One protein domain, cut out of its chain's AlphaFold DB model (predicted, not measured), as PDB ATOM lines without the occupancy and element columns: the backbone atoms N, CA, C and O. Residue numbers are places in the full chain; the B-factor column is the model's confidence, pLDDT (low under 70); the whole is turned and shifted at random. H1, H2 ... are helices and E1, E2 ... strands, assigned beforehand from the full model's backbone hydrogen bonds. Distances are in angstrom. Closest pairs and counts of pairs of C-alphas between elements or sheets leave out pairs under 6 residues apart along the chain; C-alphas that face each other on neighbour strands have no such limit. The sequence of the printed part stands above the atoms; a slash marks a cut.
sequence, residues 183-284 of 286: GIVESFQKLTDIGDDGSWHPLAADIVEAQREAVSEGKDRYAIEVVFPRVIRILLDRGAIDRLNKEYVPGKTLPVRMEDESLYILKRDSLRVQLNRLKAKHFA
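Overview. This is residues 183 to 284 of the 286 residues of an uncharacterized protein of Paraburkholderia phenazinium (UniProt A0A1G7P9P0). H2 and H3 cross as the core, with the hairpin E1 E2 near H3 and H4 running on from E2. Residues 183 to 196, with H1, stick out. The 102 printed residues hold four named helices and two strands, H1 H2 H3 E1 E2 H4, mostly helix. It is only just compact, close to loose: radius of gyration of the C-alphas 15.1 A, spans 47 by 34 by 21 A.

Arrangement. H1, residues 183 to 192, is apart from H2, residues 204 to 216. H2 touches H3, residues 224 to 237, at a steep tilt of 62 degrees; their closest C-alphas, Ala 210 and Arg 230, are 5.2 A apart. E1, residues 253 to 257, and E2, residues 263 to 267, are an antiparallel hairpin; N 254 and O 266 are 2.9 A apart. H4, residues 268 to 283, touches H3 with residues 268 to 275 alone; the closest C-alphas, Arg 272 and Ile 224, are 5.3 A apart. Every O i to N i+4 pair is within hydrogen-bond range in H2 and H4, 4 of 6 in H1, 8 of 10 in H3.

Along the chain. H1 begins at C-alpha 183 (10.357, -76.001, -23.157). H4, 22.6 A long, ends at C-alpha 283 (-4.157, -58.395, -44.160).

Size, cuts and confidence. The printed part has no cut. Links H1 to H2 and H3 to E1 are long. Low confidence includes residues 183 to 201 and 243 to 252.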
ATOM      1  N   GLY A 183      11.326 -75.572 -24.179       38.62
ATOM      2  CA  GLY A 183      10.357 -76.001 -23.157       38.62
ATOM      3  C   GLY A 183       9.444 -74.886 -22.617       38.62
ATOM      4  O   GLY A 183       8.331 -75.165 -22.177       38.62
ATOM      5  N   ILE A 184       9.882 -73.624 -22.691       39.41
ATOM      6  CA  ILE A 184       9.085 -72.426 -22.384       39.41
ATOM      7  C   ILE A 184       8.284 -71.968 -23.617       39.41
ATOM      8  O   ILE A 184       7.153 -71.512 -23.482       39.41
ATOM      9  N   VAL A 185       8.812 -72.156 -24.833       36.72
ATOM     10  CA  VAL A 185       8.094 -71.921 -26.099       36.72
ATOM     11  C   VAL A 185       6.882 -72.836 -26.220       36.72
ATOM     12  O   VAL A 185       5.814 -72.346 -26.548       36.72
ATOM     13  N   GLU A 186       6.977 -74.118 -25.863       39.94
ATOM     14  CA  GLU A 186       5.804 -75.005 -25.855       39.94
ATOM     15  C   GLU A 186       4.765 -74.620 -24.789       39.94
ATOM     16  O   GLU A 186       3.573 -74.882 -24.960       39.94
ATOM     17  N   SER A 187       5.186 -73.962 -23.703       34.75
ATOM     18  CA  SER A 187       4.268 -73.446 -22.681       34.75
ATOM     19  C   SER A 187       3.686 -72.071 -23.033       34.75
ATOM     20  O   SER A 187       2.542 -71.812 -22.670       34.75
ATOM     21  N   PHE A 188       4.381 -71.239 -23.819       30.69
ATOM     22  CA  PHE A 188       3.851 -69.976 -24.353       30.69
ATOM     23  C   PHE A 188       3.052 -70.142 -25.652       30.69
ATOM     24  O   PHE A 188       2.046 -69.465 -25.805       30.69
ATOM     25  N   GLN A 189       3.398 -71.069 -26.551       33.22
ATOM     26  CA  GLN A 189       2.593 -71.379 -27.744       33.22
ATOM     27  C   GLN A 189       1.268 -72.043 -27.377       33.22
ATOM     28  O   GLN A 189       0.249 -71.721 -27.979       33.22
ATOM     29  N   LYS A 190       1.227 -72.836 -26.297       36.41
ATOM     30  CA  LYS A 190      -0.046 -73.260 -25.691       36.41
ATOM     31  C   LYS A 190      -0.863 -72.105 -25.096       36.41
ATOM     32  O   LYS A 190      -2.053 -72.288 -24.860       36.41
ATOM     33  N   LEU A 191      -0.253 -70.939 -24.870       33.12
ATOM     34  CA  LEU A 191      -0.904 -69.733 -24.354       33.12
ATOM     35  C   LEU A 191      -1.228 -68.692 -25.443       33.12
ATOM     36  O   LEU A 191      -2.132 -67.891 -25.241       33.12
ATOM     37  N   THR A 192      -0.550 -68.704 -26.596       36.31
ATOM     38  CA  THR A 192      -0.763 -67.730 -27.685       36.31
ATOM     39  C   THR A 192      -1.550 -68.266 -28.881       36.31
ATOM     40  O   THR A 192      -1.900 -67.482 -29.759       36.31
ATOM     41  N   ASP A 193      -1.900 -69.556 -28.901       32.47
ATOM     42  CA  ASP A 193      -2.893 -70.110 -29.843       32.47
ATOM     43  C   ASP A 193      -4.353 -69.867 -29.410       32.47
ATOM     44  O   ASP A 193      -5.295 -70.386 -30.011       32.47
ATOM     45  N   ILE A 194      -4.576 -69.017 -28.404       37.12
ATOM     46  CA  ILE A 194      -5.912 -68.596 -27.979       37.12
ATOM     47  C   ILE A 194      -6.031 -67.075 -28.156       37.12
ATOM     48  O   ILE A 194      -5.738 -66.308 -27.252       37.12
ATOM     49  N   GLY A 195      -6.452 -66.661 -29.358       42.62
ATOM     50  CA  GLY A 195      -7.137 -65.389 -29.648       42.62
ATOM     51  C   GLY A 195      -6.467 -64.090 -29.181       42.62
ATOM     52  O   GLY A 195      -6.837 -63.552 -28.149       42.62
ATOM     53  N   ASP A 196      -5.561 -63.522 -29.979       41.31
ATOM     54  CA  ASP A 196      -4.898 -62.249 -29.650       41.31
ATOM     55  C   ASP A 196      -5.559 -61.053 -30.367       41.31
ATOM     56  O   ASP A 196      -5.379 -60.832 -31.571       41.31
ATOM     57  N   ASP A 197      -6.359 -60.312 -29.602       49.25
ATOM     58  CA  ASP A 197      -7.175 -59.142 -29.942       49.25
ATOM     59  C   ASP A 197      -6.516 -57.796 -29.568       49.25
ATOM     60  O   ASP A 197      -7.157 -56.747 -29.657       49.25
ATOM     61  N   GLY A 198      -5.230 -57.803 -29.192       48.72
ATOM     62  CA  GLY A 198      -4.507 -56.609 -28.736       48.72
ATOM     63  C   GLY A 198      -4.351 -56.504 -27.217       48.72
ATOM     64  O   GLY A 198      -3.870 -55.480 -26.732       48.72
ATOM     65  N   SER A 199      -4.677 -57.568 -26.478       52.91
ATOM     66  CA  SER A 199      -4.592 -57.710 -25.012       52.91
ATOM     67  C   SER A 199      -3.182 -57.558 -24.405       52.91
ATOM     68  O   SER A 199      -3.041 -57.501 -23.188       52.91
ATOM     69  N   TRP A 200      -2.137 -57.416 -25.227       58.44
ATOM     70  CA  TRP A 200      -0.749 -57.200 -24.788       58.44
ATOM     71  C   TRP A 200      -0.362 -55.733 -24.547       58.44
ATOM     72  O   TRP A 200       0.728 -55.465 -24.037       58.44
ATOM     73  N   HIS A 201      -1.197 -54.766 -24.937       67.38
ATOM     74  CA  HIS A 201      -0.902 -53.351 -24.704       67.38
ATOM     75  C   HIS A 201      -1.397 -52.909 -23.312       67.38
ATOM     76  O   HIS A 201      -2.540 -53.207 -22.977       67.38
ATOM     77  N   PRO A 202      -0.630 -52.123 -22.524       77.00
ATOM     78  CA  PRO A 202      -1.096 -51.615 -21.222       77.00
ATOM     79  C   PRO A 202      -2.421 -50.837 -21.296       77.00
ATOM     80  O   PRO A 202      -3.186 -50.797 -20.344       77.00
ATOM     81  N   LEU A 203      -2.706 -50.250 -22.460       80.75
ATOM     82  CA  LEU A 203      -3.951 -49.542 -22.794       80.75
ATOM     83  C   LEU A 203      -4.804 -50.309 -23.821       80.75
ATOM     84  O   LEU A 203      -5.409 -49.704 -24.703       80.75
ATOM     85  N   ALA A 204      -4.767 -51.644 -23.800       79.25
ATOM     86  CA  ALA A 204      -5.455 -52.487 -24.783       79.25
ATOM     87  C   ALA A 204      -6.952 -52.174 -24.858       79.25
ATOM     88  O   ALA A 204      -7.480 -51.986 -25.952       79.25
ATOM     89  N   ALA A 205      -7.611 -52.054 -23.704       81.25
ATOM     90  CA  ALA A 205      -9.032 -51.732 -23.624       81.25
ATOM     91  C   ALA A 205      -9.354 -50.400 -24.327       81.25
ATOM     92  O   ALA A 205     -10.230 -50.363 -25.188       81.25
ATOM     93  N   ASP A 206      -8.572 -49.352 -24.049       86.25
ATOM     94  CA  ASP A 206      -8.764 -48.016 -24.627       86.25
ATOM     95  C   ASP A 206      -8.516 -47.994 -26.140       86.25
ATOM     96  O   ASP A 206      -9.215 -47.320 -26.899       86.25
ATOM     97  N   ILE A 207      -7.511 -48.742 -26.606       85.06
ATOM     98  CA  ILE A 207      -7.195 -48.849 -28.034       85.06
ATOM     99  C   ILE A 207      -8.295 -49.619 -28.761       85.06
ATOM    100  O   ILE A 207      -8.746 -49.173 -29.813       85.06
ATOM    101  N   VAL A 208      -8.753 -50.746 -28.213       81.31
ATOM    102  CA  VAL A 208      -9.831 -51.549 -28.806       81.31
ATOM    103  C   VAL A 208     -11.128 -50.747 -28.866       81.31
ATOM    104  O   VAL A 208     -11.829 -50.786 -29.880       81.31
ATOM    105  N   GLU A 209     -11.438 -49.976 -27.827       83.75
ATOM    106  CA  GLU A 209     -12.578 -49.064 -27.813       83.75
ATOM    107  C   GLU A 209     -12.447 -47.982 -28.895       83.75
ATOM    108  O   GLU A 209     -13.330 -47.856 -29.747       83.75
ATOM    109  N   ALA A 210     -11.299 -47.301 -28.979       86.75
ATOM    110  CA  ALA A 210     -11.022 -46.317 -30.027       86.75
ATOM    111  C   ALA A 210     -11.124 -46.903 -31.450       86.75
ATOM    112  O   ALA A 210     -11.590 -46.236 -32.380       86.75
ATOM    113  N   GLN A 211     -10.702 -48.155 -31.642       83.38
ATOM    114  CA  GLN A 211     -10.828 -48.869 -32.912       83.38
ATOM    115  C   GLN A 211     -12.283 -49.202 -33.245       83.38
ATOM    116  O   GLN A 211     -12.684 -49.064 -34.402       83.38
ATOM    117  N   ARG A 212     -13.089 -49.617 -32.260       82.19
ATOM    118  CA  ARG A 212     -14.527 -49.871 -32.447       82.19
ATOM    119  C   ARG A 212     -15.266 -48.597 -32.835       82.19
ATOM    120  O   ARG A 212     -16.037 -48.619 -33.793       82.19
ATOM    121  N   GLU A 213     -14.980 -47.488 -32.161       83.44
ATOM    122  CA  GLU A 213     -15.538 -46.182 -32.517       83.44
ATOM    123  C   GLU A 213     -15.147 -45.768 -33.940       83.44
ATOM    124  O   GLU A 213     -16.003 -45.348 -34.720       83.44
ATOM    125  N   ALA A 214     -13.878 -45.946 -34.322       79.62
ATOM    126  CA  ALA A 214     -13.408 -45.661 -35.676       79.62
ATOM    127  C   ALA A 214     -14.190 -46.453 -36.740       79.62
ATOM    128  O   ALA A 214     -14.636 -45.868 -37.726       79.62
ATOM    129  N   VAL A 215     -14.416 -47.753 -36.513       81.00
ATOM    130  CA  VAL A 215     -15.225 -48.599 -37.407       81.00
ATOM    131  C   VAL A 215     -16.673 -48.114 -37.476       81.00
ATOM    132  O   VAL A 215     -17.232 -48.054 -38.569       81.00
ATOM    133  N   SER A 216     -17.272 -47.738 -36.341       79.88
ATOM    134  CA  SER A 216     -18.664 -47.263 -36.285       79.88
ATOM    135  C   SER A 216     -18.902 -45.986 -37.101       79.88
ATOM    136  O   SER A 216     -19.989 -45.777 -37.630       79.88
ATOM    137  N   GLU A 217     -17.860 -45.169 -37.271       84.94
ATOM    138  CA  GLU A 217     -17.875 -43.953 -38.088       84.94
ATOM    139  C   GLU A 217     -17.396 -44.180 -39.536       84.94
ATOM    140  O   GLU A 217     -17.237 -43.220 -40.291       84.94
ATOM    141  N   GLY A 218     -17.108 -45.426 -39.927       78.56
ATOM    142  CA  GLY A 218     -16.590 -45.757 -41.257       78.56
ATOM    143  C   GLY A 218     -15.152 -45.288 -41.516       78.56
ATOM    144  O   GLY A 218     -14.772 -45.085 -42.668       78.56
ATOM    145  N   LYS A 219     -14.342 -45.092 -40.469       82.75
ATOM    146  CA  LYS A 219     -12.937 -44.655 -40.560       82.75
ATOM    147  C   LYS A 219     -11.968 -45.837 -40.422       82.75
ATOM    148  O   LYS A 219     -12.302 -46.872 -39.847       82.75
ATOM    149  N   ASP A 220     -10.740 -45.686 -40.932       80.06
ATOM    150  CA  ASP A 220      -9.700 -46.727 -40.830       80.06
ATOM    151  C   ASP A 220      -9.273 -46.924 -39.364       80.06
ATOM    152  O   ASP A 220      -8.628 -46.063 -38.761       80.06
ATOM    153  N   ARG A 221      -9.603 -48.097 -38.807       81.38
ATOM    154  CA  ARG A 221      -9.290 -48.511 -37.428       81.38
ATOM    155  C   ARG A 221      -7.800 -48.735 -37.142       81.38
ATOM    156  O   ARG A 221      -7.437 -49.053 -36.015       81.38
ATOM    157  N   TYR A 222      -6.929 -48.617 -38.137       82.75
ATOM    158  CA  TYR A 222      -5.478 -48.707 -37.966       82.75
ATOM    159  C   TYR A 222      -4.763 -47.385 -38.260       82.75
ATOM    160  O   TYR A 222      -3.557 -47.274 -38.041       82.75
ATOM    161  N   ALA A 223      -5.474 -46.366 -38.747       80.06
ATOM    162  CA  ALA A 223      -4.875 -45.069 -39.015       80.06
ATOM    163  C   ALA A 223      -4.605 -44.328 -37.699       80.06
ATOM    164  O   ALA A 223      -5.526 -44.038 -36.933       80.06
ATOM    165  N   ILE A 224      -3.343 -43.965 -37.453       87.12
ATOM    166  CA  ILE A 224      -2.956 -43.257 -36.225       87.12
ATOM    167  C   ILE A 224      -3.719 -41.936 -36.047       87.12
ATOM    168  O   ILE A 224      -4.123 -41.617 -34.933       87.12
ATOM    169  N   GLU A 225      -4.003 -41.218 -37.137       85.38
ATOM    170  CA  GLU A 225      -4.754 -39.950 -37.108       85.38
ATOM    171  C   GLU A 225      -6.218 -40.129 -36.685       85.38
ATOM    172  O   GLU A 225      -6.879 -39.177 -36.282       85.38
ATOM    173  N   VAL A 226      -6.734 -41.356 -36.774       86.19
ATOM    174  CA  VAL A 226      -8.100 -41.712 -36.388       86.19
ATOM    175  C   VAL A 226      -8.119 -42.263 -34.965       86.19
ATOM    176  O   VAL A 226      -8.966 -41.864 -34.164       86.19
ATOM    177  N   VAL A 227      -7.193 -43.166 -34.640       85.88
ATOM    178  CA  VAL A 227      -7.187 -43.897 -33.367       85.88
ATOM    179  C   VAL A 227      -6.608 -43.051 -32.230       85.88
ATOM    180  O   VAL A 227      -7.180 -43.014 -31.147       85.88
ATOM    181  N   PHE A 228      -5.516 -42.315 -32.459       85.94
ATOM    182  CA  PHE A 228      -4.824 -41.582 -31.391       85.94
ATOM    183  C   PHE A 228      -5.678 -40.483 -30.734       85.94
ATOM    184  O   PHE A 228      -5.725 -40.441 -29.504       85.94
ATOM    185  N   PRO A 229      -6.426 -39.639 -31.480       84.25
ATOM    186  CA  PRO A 229      -7.312 -38.651 -30.858       84.25
ATOM    187  C   PRO A 229      -8.443 -39.277 -30.028       84.25
ATOM    188  O   PRO A 229      -8.877 -38.685 -29.043       84.25
ATOM    189  N   ARG A 230      -8.908 -40.478 -30.401       90.00
ATOM    190  CA  ARG A 230      -9.950 -41.218 -29.670       90.00
ATOM    191  C   ARG A 230      -9.421 -41.801 -28.373       90.00
ATOM    192  O   ARG A 230     -10.051 -41.614 -27.343       90.00
ATOM    193  N   VAL A 231      -8.228 -42.396 -28.413       88.12
ATOM    194  CA  VAL A 231      -7.527 -42.851 -27.205       88.12
ATOM    195  C   VAL A 231      -7.326 -41.679 -26.240       88.12
ATOM    196  O   VAL A 231      -7.667 -41.798 -25.074       88.12
ATOM    197  N   ILE A 232      -6.879 -40.509 -26.715       85.44
ATOM    198  CA  ILE A 232      -6.759 -39.310 -25.864       85.44
ATOM    199  C   ILE A 232      -8.092 -38.954 -25.200       85.44
ATOM    200  O   ILE A 232      -8.113 -38.663 -24.009       85.44
ATOM    201  N   ARG A 233      -9.197 -38.962 -25.956       88.00
ATOM    202  CA  ARG A 233     -10.527 -38.655 -25.416       88.00
ATOM    203  C   ARG A 233     -10.945 -39.655 -24.336       88.00
ATOM    204  O   ARG A 233     -11.258 -39.221 -23.239       88.00
ATOM    205  N   ILE A 234     -10.868 -40.957 -24.614       89.81
ATOM    206  CA  ILE A 234     -11.230 -42.024 -23.663       89.81
ATOM    207  C   ILE A 234     -10.416 -41.890 -22.367       89.81
ATOM    208  O   ILE A 234     -10.955 -41.936 -21.262       89.81
ATOM    209  N   LEU A 235      -9.112 -41.637 -22.499       87.75
ATOM    210  CA  LEU A 235      -8.209 -41.465 -21.365       87.75
ATOM    211  C   LEU A 235      -8.493 -40.188 -20.549       87.75
ATOM    212  O   LEU A 235      -8.264 -40.177 -19.340       87.75
ATOM    213  N   LEU A 236      -8.992 -39.123 -21.183       84.31
ATOM    214  CA  LEU A 236      -9.443 -37.910 -20.493       84.31
ATOM    215  C   LEU A 236     -10.779 -38.123 -19.780       84.31
ATOM    216  O   LEU A 236     -10.924 -37.686 -18.642       84.31
ATOM    217  N   ASP A 237     -11.720 -38.816 -20.420       86.44
ATOM    218  CA  ASP A 237     -13.058 -39.064 -19.877       86.44
ATOM    219  C   ASP A 237     -13.001 -39.937 -18.613       86.44
ATOM    220  O   ASP A 237     -13.774 -39.731 -17.677       86.44
ATOM    221  N   ARG A 238     -12.023 -40.850 -18.531       85.81
ATOM    222  CA  ARG A 238     -11.745 -41.649 -17.323       85.81
ATOM    223  C   ARG A 238     -10.817 -40.969 -16.306       85.81
ATOM    224  O   ARG A 238     -10.474 -41.575 -15.297       85.81
ATOM    225  N   GLY A 239     -10.360 -39.742 -16.574       83.50
ATOM    226  CA  GLY A 239      -9.466 -38.992 -15.683       83.50
ATOM    227  C   GLY A 239      -8.030 -39.528 -15.589       83.50
ATOM    228  O   GLY A 239      -7.313 -39.183 -14.654       83.50
ATOM    229  N   ALA A 240      -7.586 -40.354 -16.541       83.69
ATOM    230  CA  ALA A 240      -6.253 -40.963 -16.532       83.69
ATOM    231  C   ALA A 240      -5.152 -40.058 -17.103       83.69
ATOM    232  O   ALA A 240      -3.973 -40.382 -16.987       83.69
ATOM    233  N   ILE A 241      -5.500 -38.936 -17.733       83.00
ATOM    234  CA  ILE A 241      -4.531 -37.945 -18.213       83.00
ATOM    235  C   ILE A 241      -4.860 -36.594 -17.594       83.00
ATOM    236  O   ILE A 241      -5.991 -36.118 -17.688       83.00
ATOM    237  N   ASP A 242      -3.838 -35.939 -17.049       76.75
ATOM    238  CA  ASP A 242      -3.905 -34.544 -16.634       76.75
ATOM    239  C   ASP A 242      -3.243 -33.650 -17.693       76.75
ATOM    240  O   ASP A 242      -2.040 -33.738 -17.946       76.75
ATOM    241  N   ARG A 243      -4.028 -32.763 -18.318       68.75
ATOM    242  CA  ARG A 243      -3.530 -31.794 -19.313       68.75
ATOM    243  C   ARG A 243      -2.633 -30.713 -18.703       68.75
ATOM    244  O   ARG A 243      -1.979 -29.995 -19.453       68.75
ATOM    245  N   LEU A 244      -2.621 -30.577 -17.377       67.69
ATOM    246  CA  LEU A 244      -1.738 -29.673 -16.640       67.69
ATOM    247  C   LEU A 244      -0.380 -30.320 -16.321       67.69
ATOM    248  O   LEU A 244       0.514 -29.639 -15.812       67.69
ATOM    249  N   ASN A 245      -0.194 -31.609 -16.635       65.44
ATOM    250  CA  ASN A 245       1.088 -32.285 -16.483       65.44
ATOM    251  C   ASN A 245       2.128 -31.687 -17.452       65.44
ATOM    252  O   ASN A 245       1.891 -31.579 -18.652       65.44
ATOM    253  N   LYS A 246       3.309 -31.333 -16.933       62.66
ATOM    254  CA  LYS A 246       4.411 -30.737 -17.709       62.66
ATOM    255  C   LYS A 246       4.966 -31.662 -18.802       62.66
ATOM    256  O   LYS A 246       5.550 -31.168 -19.760       62.66
ATOM    257  N   GLU A 247       4.784 -32.975 -18.672       59.22
ATOM    258  CA  GLU A 247       5.215 -33.994 -19.644       59.22
ATOM    259  C   GLU A 247       4.168 -34.273 -20.736       59.22
ATOM    260  O   GLU A 247       4.429 -35.004 -21.700       59.22
ATOM    261  N   TYR A 248       2.972 -33.688 -20.606       64.12
ATOM    262  CA  TYR A 248       1.949 -33.740 -21.639       64.12
ATOM    263  C   TYR A 248       2.389 -32.883 -22.828       64.12
ATOM    264  O   TYR A 248       2.382 -31.652 -22.773       64.12
ATOM    265  N   VAL A 249       2.739 -33.537 -23.938       69.50
ATOM    266  CA  VAL A 249       3.016 -32.863 -25.208       69.50
ATOM    267  C   VAL A 249       1.876 -33.192 -26.169       69.50
ATOM    268  O   VAL A 249       1.819 -34.320 -26.682       69.50
ATOM    269  N   PRO A 250       0.972 -32.231 -26.448       63.00
ATOM    270  CA  PRO A 250      -0.160 -32.446 -27.336       63.00
ATOM    271  C   PRO A 250       0.284 -33.072 -28.661       63.00
ATOM    272  O   PRO A 250       1.173 -32.563 -29.342       63.00
ATOM    273  N   GLY A 251      -0.326 -34.199 -29.027       61.00
ATOM    274  CA  GLY A 251      -0.043 -34.867 -30.296       61.00
ATOM    275  C   GLY A 251       1.268 -35.664 -30.353       61.00
ATOM    276  O   GLY A 251       1.551 -36.229 -31.406       61.00
ATOM    277  N   LYS A 252       2.058 -35.754 -29.272       66.69
ATOM    278  CA  LYS A 252       3.320 -36.521 -29.258       66.69
ATOM    279  C   LYS A 252       3.422 -37.501 -28.094       66.69
ATOM    280  O   LYS A 252       3.569 -38.698 -28.342       66.69
ATOM    281  N   THR A 253       3.332 -37.021 -26.857       72.25
ATOM    282  CA  THR A 253       3.522 -37.830 -25.645       72.25
ATOM    283  C   THR A 253       2.427 -37.548 -24.634       72.25
ATOM    284  O   THR A 253       2.056 -36.400 -24.392       72.25
ATOM    285  N   LEU A 254       1.899 -38.619 -24.055       77.69
ATOM    286  CA  LEU A 254       0.780 -38.578 -23.133       77.69
ATOM    287  C   LEU A 254       1.174 -39.350 -21.872       77.69
ATOM    288  O   LEU A 254       1.270 -40.577 -21.934       77.69
ATOM    289  N   PRO A 255       1.428 -38.665 -20.750       78.69
ATOM    290  CA  PRO A 255       1.541 -39.321 -19.458       78.69
ATOM    291  C   PRO A 255       0.151 -39.809 -19.036       78.69
ATOM    292  O   PRO A 255      -0.773 -39.013 -18.863       78.69
ATOM    293  N   VAL A 256       0.003 -41.123 -18.914       82.69
ATOM    294  CA  VAL A 256      -1.231 -41.810 -18.538       82.69
ATOM    295  C   VAL A 256      -1.032 -42.424 -17.166       82.69
ATOM    296  O   VAL A 256      -0.103 -43.199 -16.956       82.69
ATOM    297  N   ARG A 257      -1.910 -42.085 -16.231       81.56
ATOM    298  CA  ARG A 257      -1.991 -42.748 -14.939       81.56
ATOM    299  C   ARG A 257      -2.728 -44.074 -15.103       81.56
ATOM    300  O   ARG A 257      -3.836 -44.115 -15.643       81.56
ATOM    301  N   MET A 258      -2.079 -45.141 -14.672       82.88
ATOM    302  CA  MET A 258      -2.604 -46.500 -14.681       82.88
ATOM    303  C   MET A 258      -3.410 -46.768 -13.399       82.88
ATOM    304  O   MET A 258      -3.361 -45.983 -12.452       82.88
ATOM    305  N   GLU A 259      -4.162 -47.870 -13.355       77.69
ATOM    306  CA  GLU A 259      -4.994 -48.238 -12.191       77.69
ATOM    307  C   GLU A 259      -4.175 -48.526 -10.921       77.69
ATOM    308  O   GLU A 259      -4.673 -48.363  -9.811       77.69
ATOM    309  N   ASP A 260      -2.911 -48.918 -11.078       76.12
ATOM    310  CA  ASP A 260      -1.945 -49.122  -9.993       76.12
ATOM    311  C   ASP A 260      -1.211 -47.826  -9.589       76.12
ATOM    312  O   ASP A 260      -0.192 -47.880  -8.902       76.12
ATOM    313  N   GLU A 261      -1.715 -46.665 -10.030       73.00
ATOM    314  CA  GLU A 261      -1.122 -45.328  -9.870       73.00
ATOM    315  C   GLU A 261       0.242 -45.145 -10.568       73.00
ATOM    316  O   GLU A 261       0.852 -44.076 -10.466       73.00
ATOM    317  N   SER A 262       0.722 -46.137 -11.331       76.31
ATOM    318  CA  SER A 262       1.945 -45.996 -12.119       76.31
ATOM    319  C   SER A 262       1.751 -45.044 -13.303       76.31
ATOM    320  O   SER A 262       0.639 -44.818 -13.796       76.31
ATOM    321  N   LEU A 263       2.856 -44.454 -13.765       76.38
ATOM    322  CA  LEU A 263       2.859 -43.542 -14.904       76.38
ATOM    323  C   LEU A 263       3.325 -44.272 -16.168       76.38
ATOM    324  O   LEU A 263       4.475 -44.697 -16.266       76.38
ATOM    325  N   TYR A 264       2.447 -44.364 -17.161       79.06
ATOM    326  CA  TYR A 264       2.754 -44.890 -18.486       79.06
ATOM    327  C   TYR A 264       2.855 -43.758 -19.510       79.06
ATOM    328  O   TYR A 264       1.937 -42.956 -19.655       79.06
ATOM    329  N   ILE A 265       3.950 -43.700 -20.270       80.62
ATOM    330  CA  ILE A 265       4.128 -42.686 -21.319       80.62
ATOM    331  C   ILE A 265       3.671 -43.257 -22.661       80.62
ATOM    332  O   ILE A 265       4.408 -43.966 -23.348       80.62
ATOM    333  N   LEU A 266       2.461 -42.892 -23.080       80.06
ATOM    334  CA  LEU A 266       1.955 -43.221 -24.405       80.06
ATOM    335  C   LEU A 266       2.542 -42.253 -25.444       80.06
ATOM    336  O   LEU A 266       2.204 -41.068 -25.486       80.06
ATOM    337  N   LYS A 267       3.404 -42.770 -26.323       81.12
ATOM    338  CA  LYS A 267       3.950 -42.030 -27.471       81.12
ATOM    339  C   LYS A 267       3.119 -42.299 -28.728       81.12
ATOM    340  O   LYS A 267       2.846 -43.455 -29.060       81.12
ATOM    341  N   ARG A 268       2.778 -41.245 -29.478       77.25
ATOM    342  CA  ARG A 268       2.028 -41.342 -30.748       77.25
ATOM    343  C   ARG A 268       2.696 -42.285 -31.745       77.25
ATOM    344  O   ARG A 268       2.032 -43.113 -32.366       77.25
ATOM    345  N   ASP A 269       4.009 -42.161 -31.890       69.06
ATOM    346  CA  ASP A 269       4.764 -42.922 -32.882       69.06
ATOM    347  C   ASP A 269       4.876 -44.404 -32.505       69.06
ATOM    348  O   ASP A 269       4.772 -45.263 -33.381       69.06
ATOM    349  N   SER A 270       4.960 -44.719 -31.208       70.50
ATOM    350  CA  SER A 270       4.901 -46.100 -30.712       70.50
ATOM    351  C   SER A 270       3.545 -46.745 -31.006       70.50
ATOM    352  O   SER A 270       3.500 -47.866 -31.516       70.50
ATOM    353  N   LEU A 271       2.440 -46.022 -30.787       77.31
ATOM    354  CA  LEU A 271       1.106 -46.513 -31.141       77.31
ATOM    355  C   LEU A 271       0.950 -46.700 -32.659       77.31
ATOM    356  O   LEU A 271       0.386 -47.695 -33.106       77.31
ATOM    357  N   ARG A 272       1.494 -45.786 -33.475       77.56
ATOM    358  CA  ARG A 272       1.467 -45.889 -34.947       77.56
ATOM    359  C   ARG A 272       2.114 -47.185 -35.429       77.56
ATOM    360  O   ARG A 272       1.548 -47.877 -36.272       77.56
ATOM    361  N   VAL A 273       3.284 -47.523 -34.887       68.44
ATOM    362  CA  VAL A 273       4.002 -48.758 -35.236       68.44
ATOM    363  C   VAL A 273       3.178 -49.992 -34.866       68.44
ATOM    364  O   VAL A 273       3.068 -50.921 -35.666       68.44
ATOM    365  N   GLN A 274       2.550 -49.998 -33.690       73.38
ATOM    366  CA  GLN A 274       1.709 -51.114 -33.246       73.38
ATOM    367  C   GLN A 274       0.468 -51.294 -34.126       73.38
ATOM    368  O   GLN A 274       0.181 -52.409 -34.560       73.38
ATOM    369  N   LEU A 275      -0.230 -50.206 -34.460       75.56
ATOM    370  CA  LEU A 275      -1.389 -50.252 -35.352       75.56
ATOM    371  C   LEU A 275      -1.014 -50.762 -36.748       75.56
ATOM    372  O   LEU A 275      -1.744 -51.573 -37.316       75.56
ATOM    373  N   ASN A 276       0.149 -50.368 -37.274       72.00
ATOM    374  CA  ASN A 276       0.654 -50.872 -38.552       72.00
ATOM    375  C   ASN A 276       0.966 -52.374 -38.507       72.00
ATOM    376  O   ASN A 276       0.670 -53.084 -39.468       72.00
ATOM    377  N   ARG A 277       1.506 -52.886 -37.393       69.94
ATOM    378  CA  ARG A 277       1.725 -54.331 -37.198       69.94
ATOM    379  C   ARG A 277       0.406 -55.099 -37.144       69.94
ATOM    380  O   ARG A 277       0.276 -56.131 -37.797       69.94
ATOM    381  N   LEU A 278      -0.586 -54.576 -36.423       69.81
ATOM    382  CA  LEU A 278      -1.928 -55.164 -36.372       69.81
ATOM    383  C   LEU A 278      -2.601 -55.154 -37.749       69.81
ATOM    384  O   LEU A 278      -3.215 -56.147 -38.134       69.81
ATOM    385  N   LYS A 279      -2.437 -54.070 -38.517       72.62
ATOM    386  CA  LYS A 279      -2.900 -53.971 -39.907       72.62
ATOM    387  C   LYS A 279      -2.237 -55.041 -40.775       72.62
ATOM    388  O   LYS A 279      -2.938 -55.811 -41.422       72.62
ATOM    389  N   ALA A 280      -0.911 -55.146 -40.736       64.19
ATOM    390  CA  ALA A 280      -0.164 -56.144 -41.500       64.19
ATOM    391  C   ALA A 280      -0.589 -57.582 -41.152       64.19
ATOM    392  O   ALA A 280      -0.813 -58.380 -42.055       64.19
ATOM    393  N   LYS A 281      -0.795 -57.896 -39.864       64.62
ATOM    394  CA  LYS A 281      -1.297 -59.206 -39.408       64.62
ATOM    395  C   LYS A 281      -2.720 -59.484 -39.899       64.62
ATOM    396  O   LYS A 281      -3.039 -60.615 -40.245       64.62
ATOM    397  N   HIS A 282      -3.579 -58.465 -39.939       59.03
ATOM    398  CA  HIS A 282      -4.963 -58.612 -40.391       59.03
ATOM    399  C   HIS A 282      -5.087 -58.846 -41.904       59.03
ATOM    400  O   HIS A 282      -6.028 -59.505 -42.337       59.03
ATOM    401  N   PHE A 283      -4.149 -58.317 -42.694       50.84
ATOM    402  CA  PHE A 283      -4.157 -58.395 -44.160       50.84
ATOM    403  C   PHE A 283      -3.110 -59.356 -44.744       50.84
ATOM    404  O   PHE A 283      -2.951 -59.409 -45.963       50.84
ATOM    405  N   ALA A 284      -2.398 -60.116 -43.909       42.25
ATOM    406  CA  ALA A 284      -1.477 -61.138 -44.388       42.25
ATOM    407  C   ALA A 284      -2.261 -62.263 -45.101       42.25
ATOM    408  O   ALA A 284      -3.269 -62.730 -44.558       42.25
TER     409      ALA A 284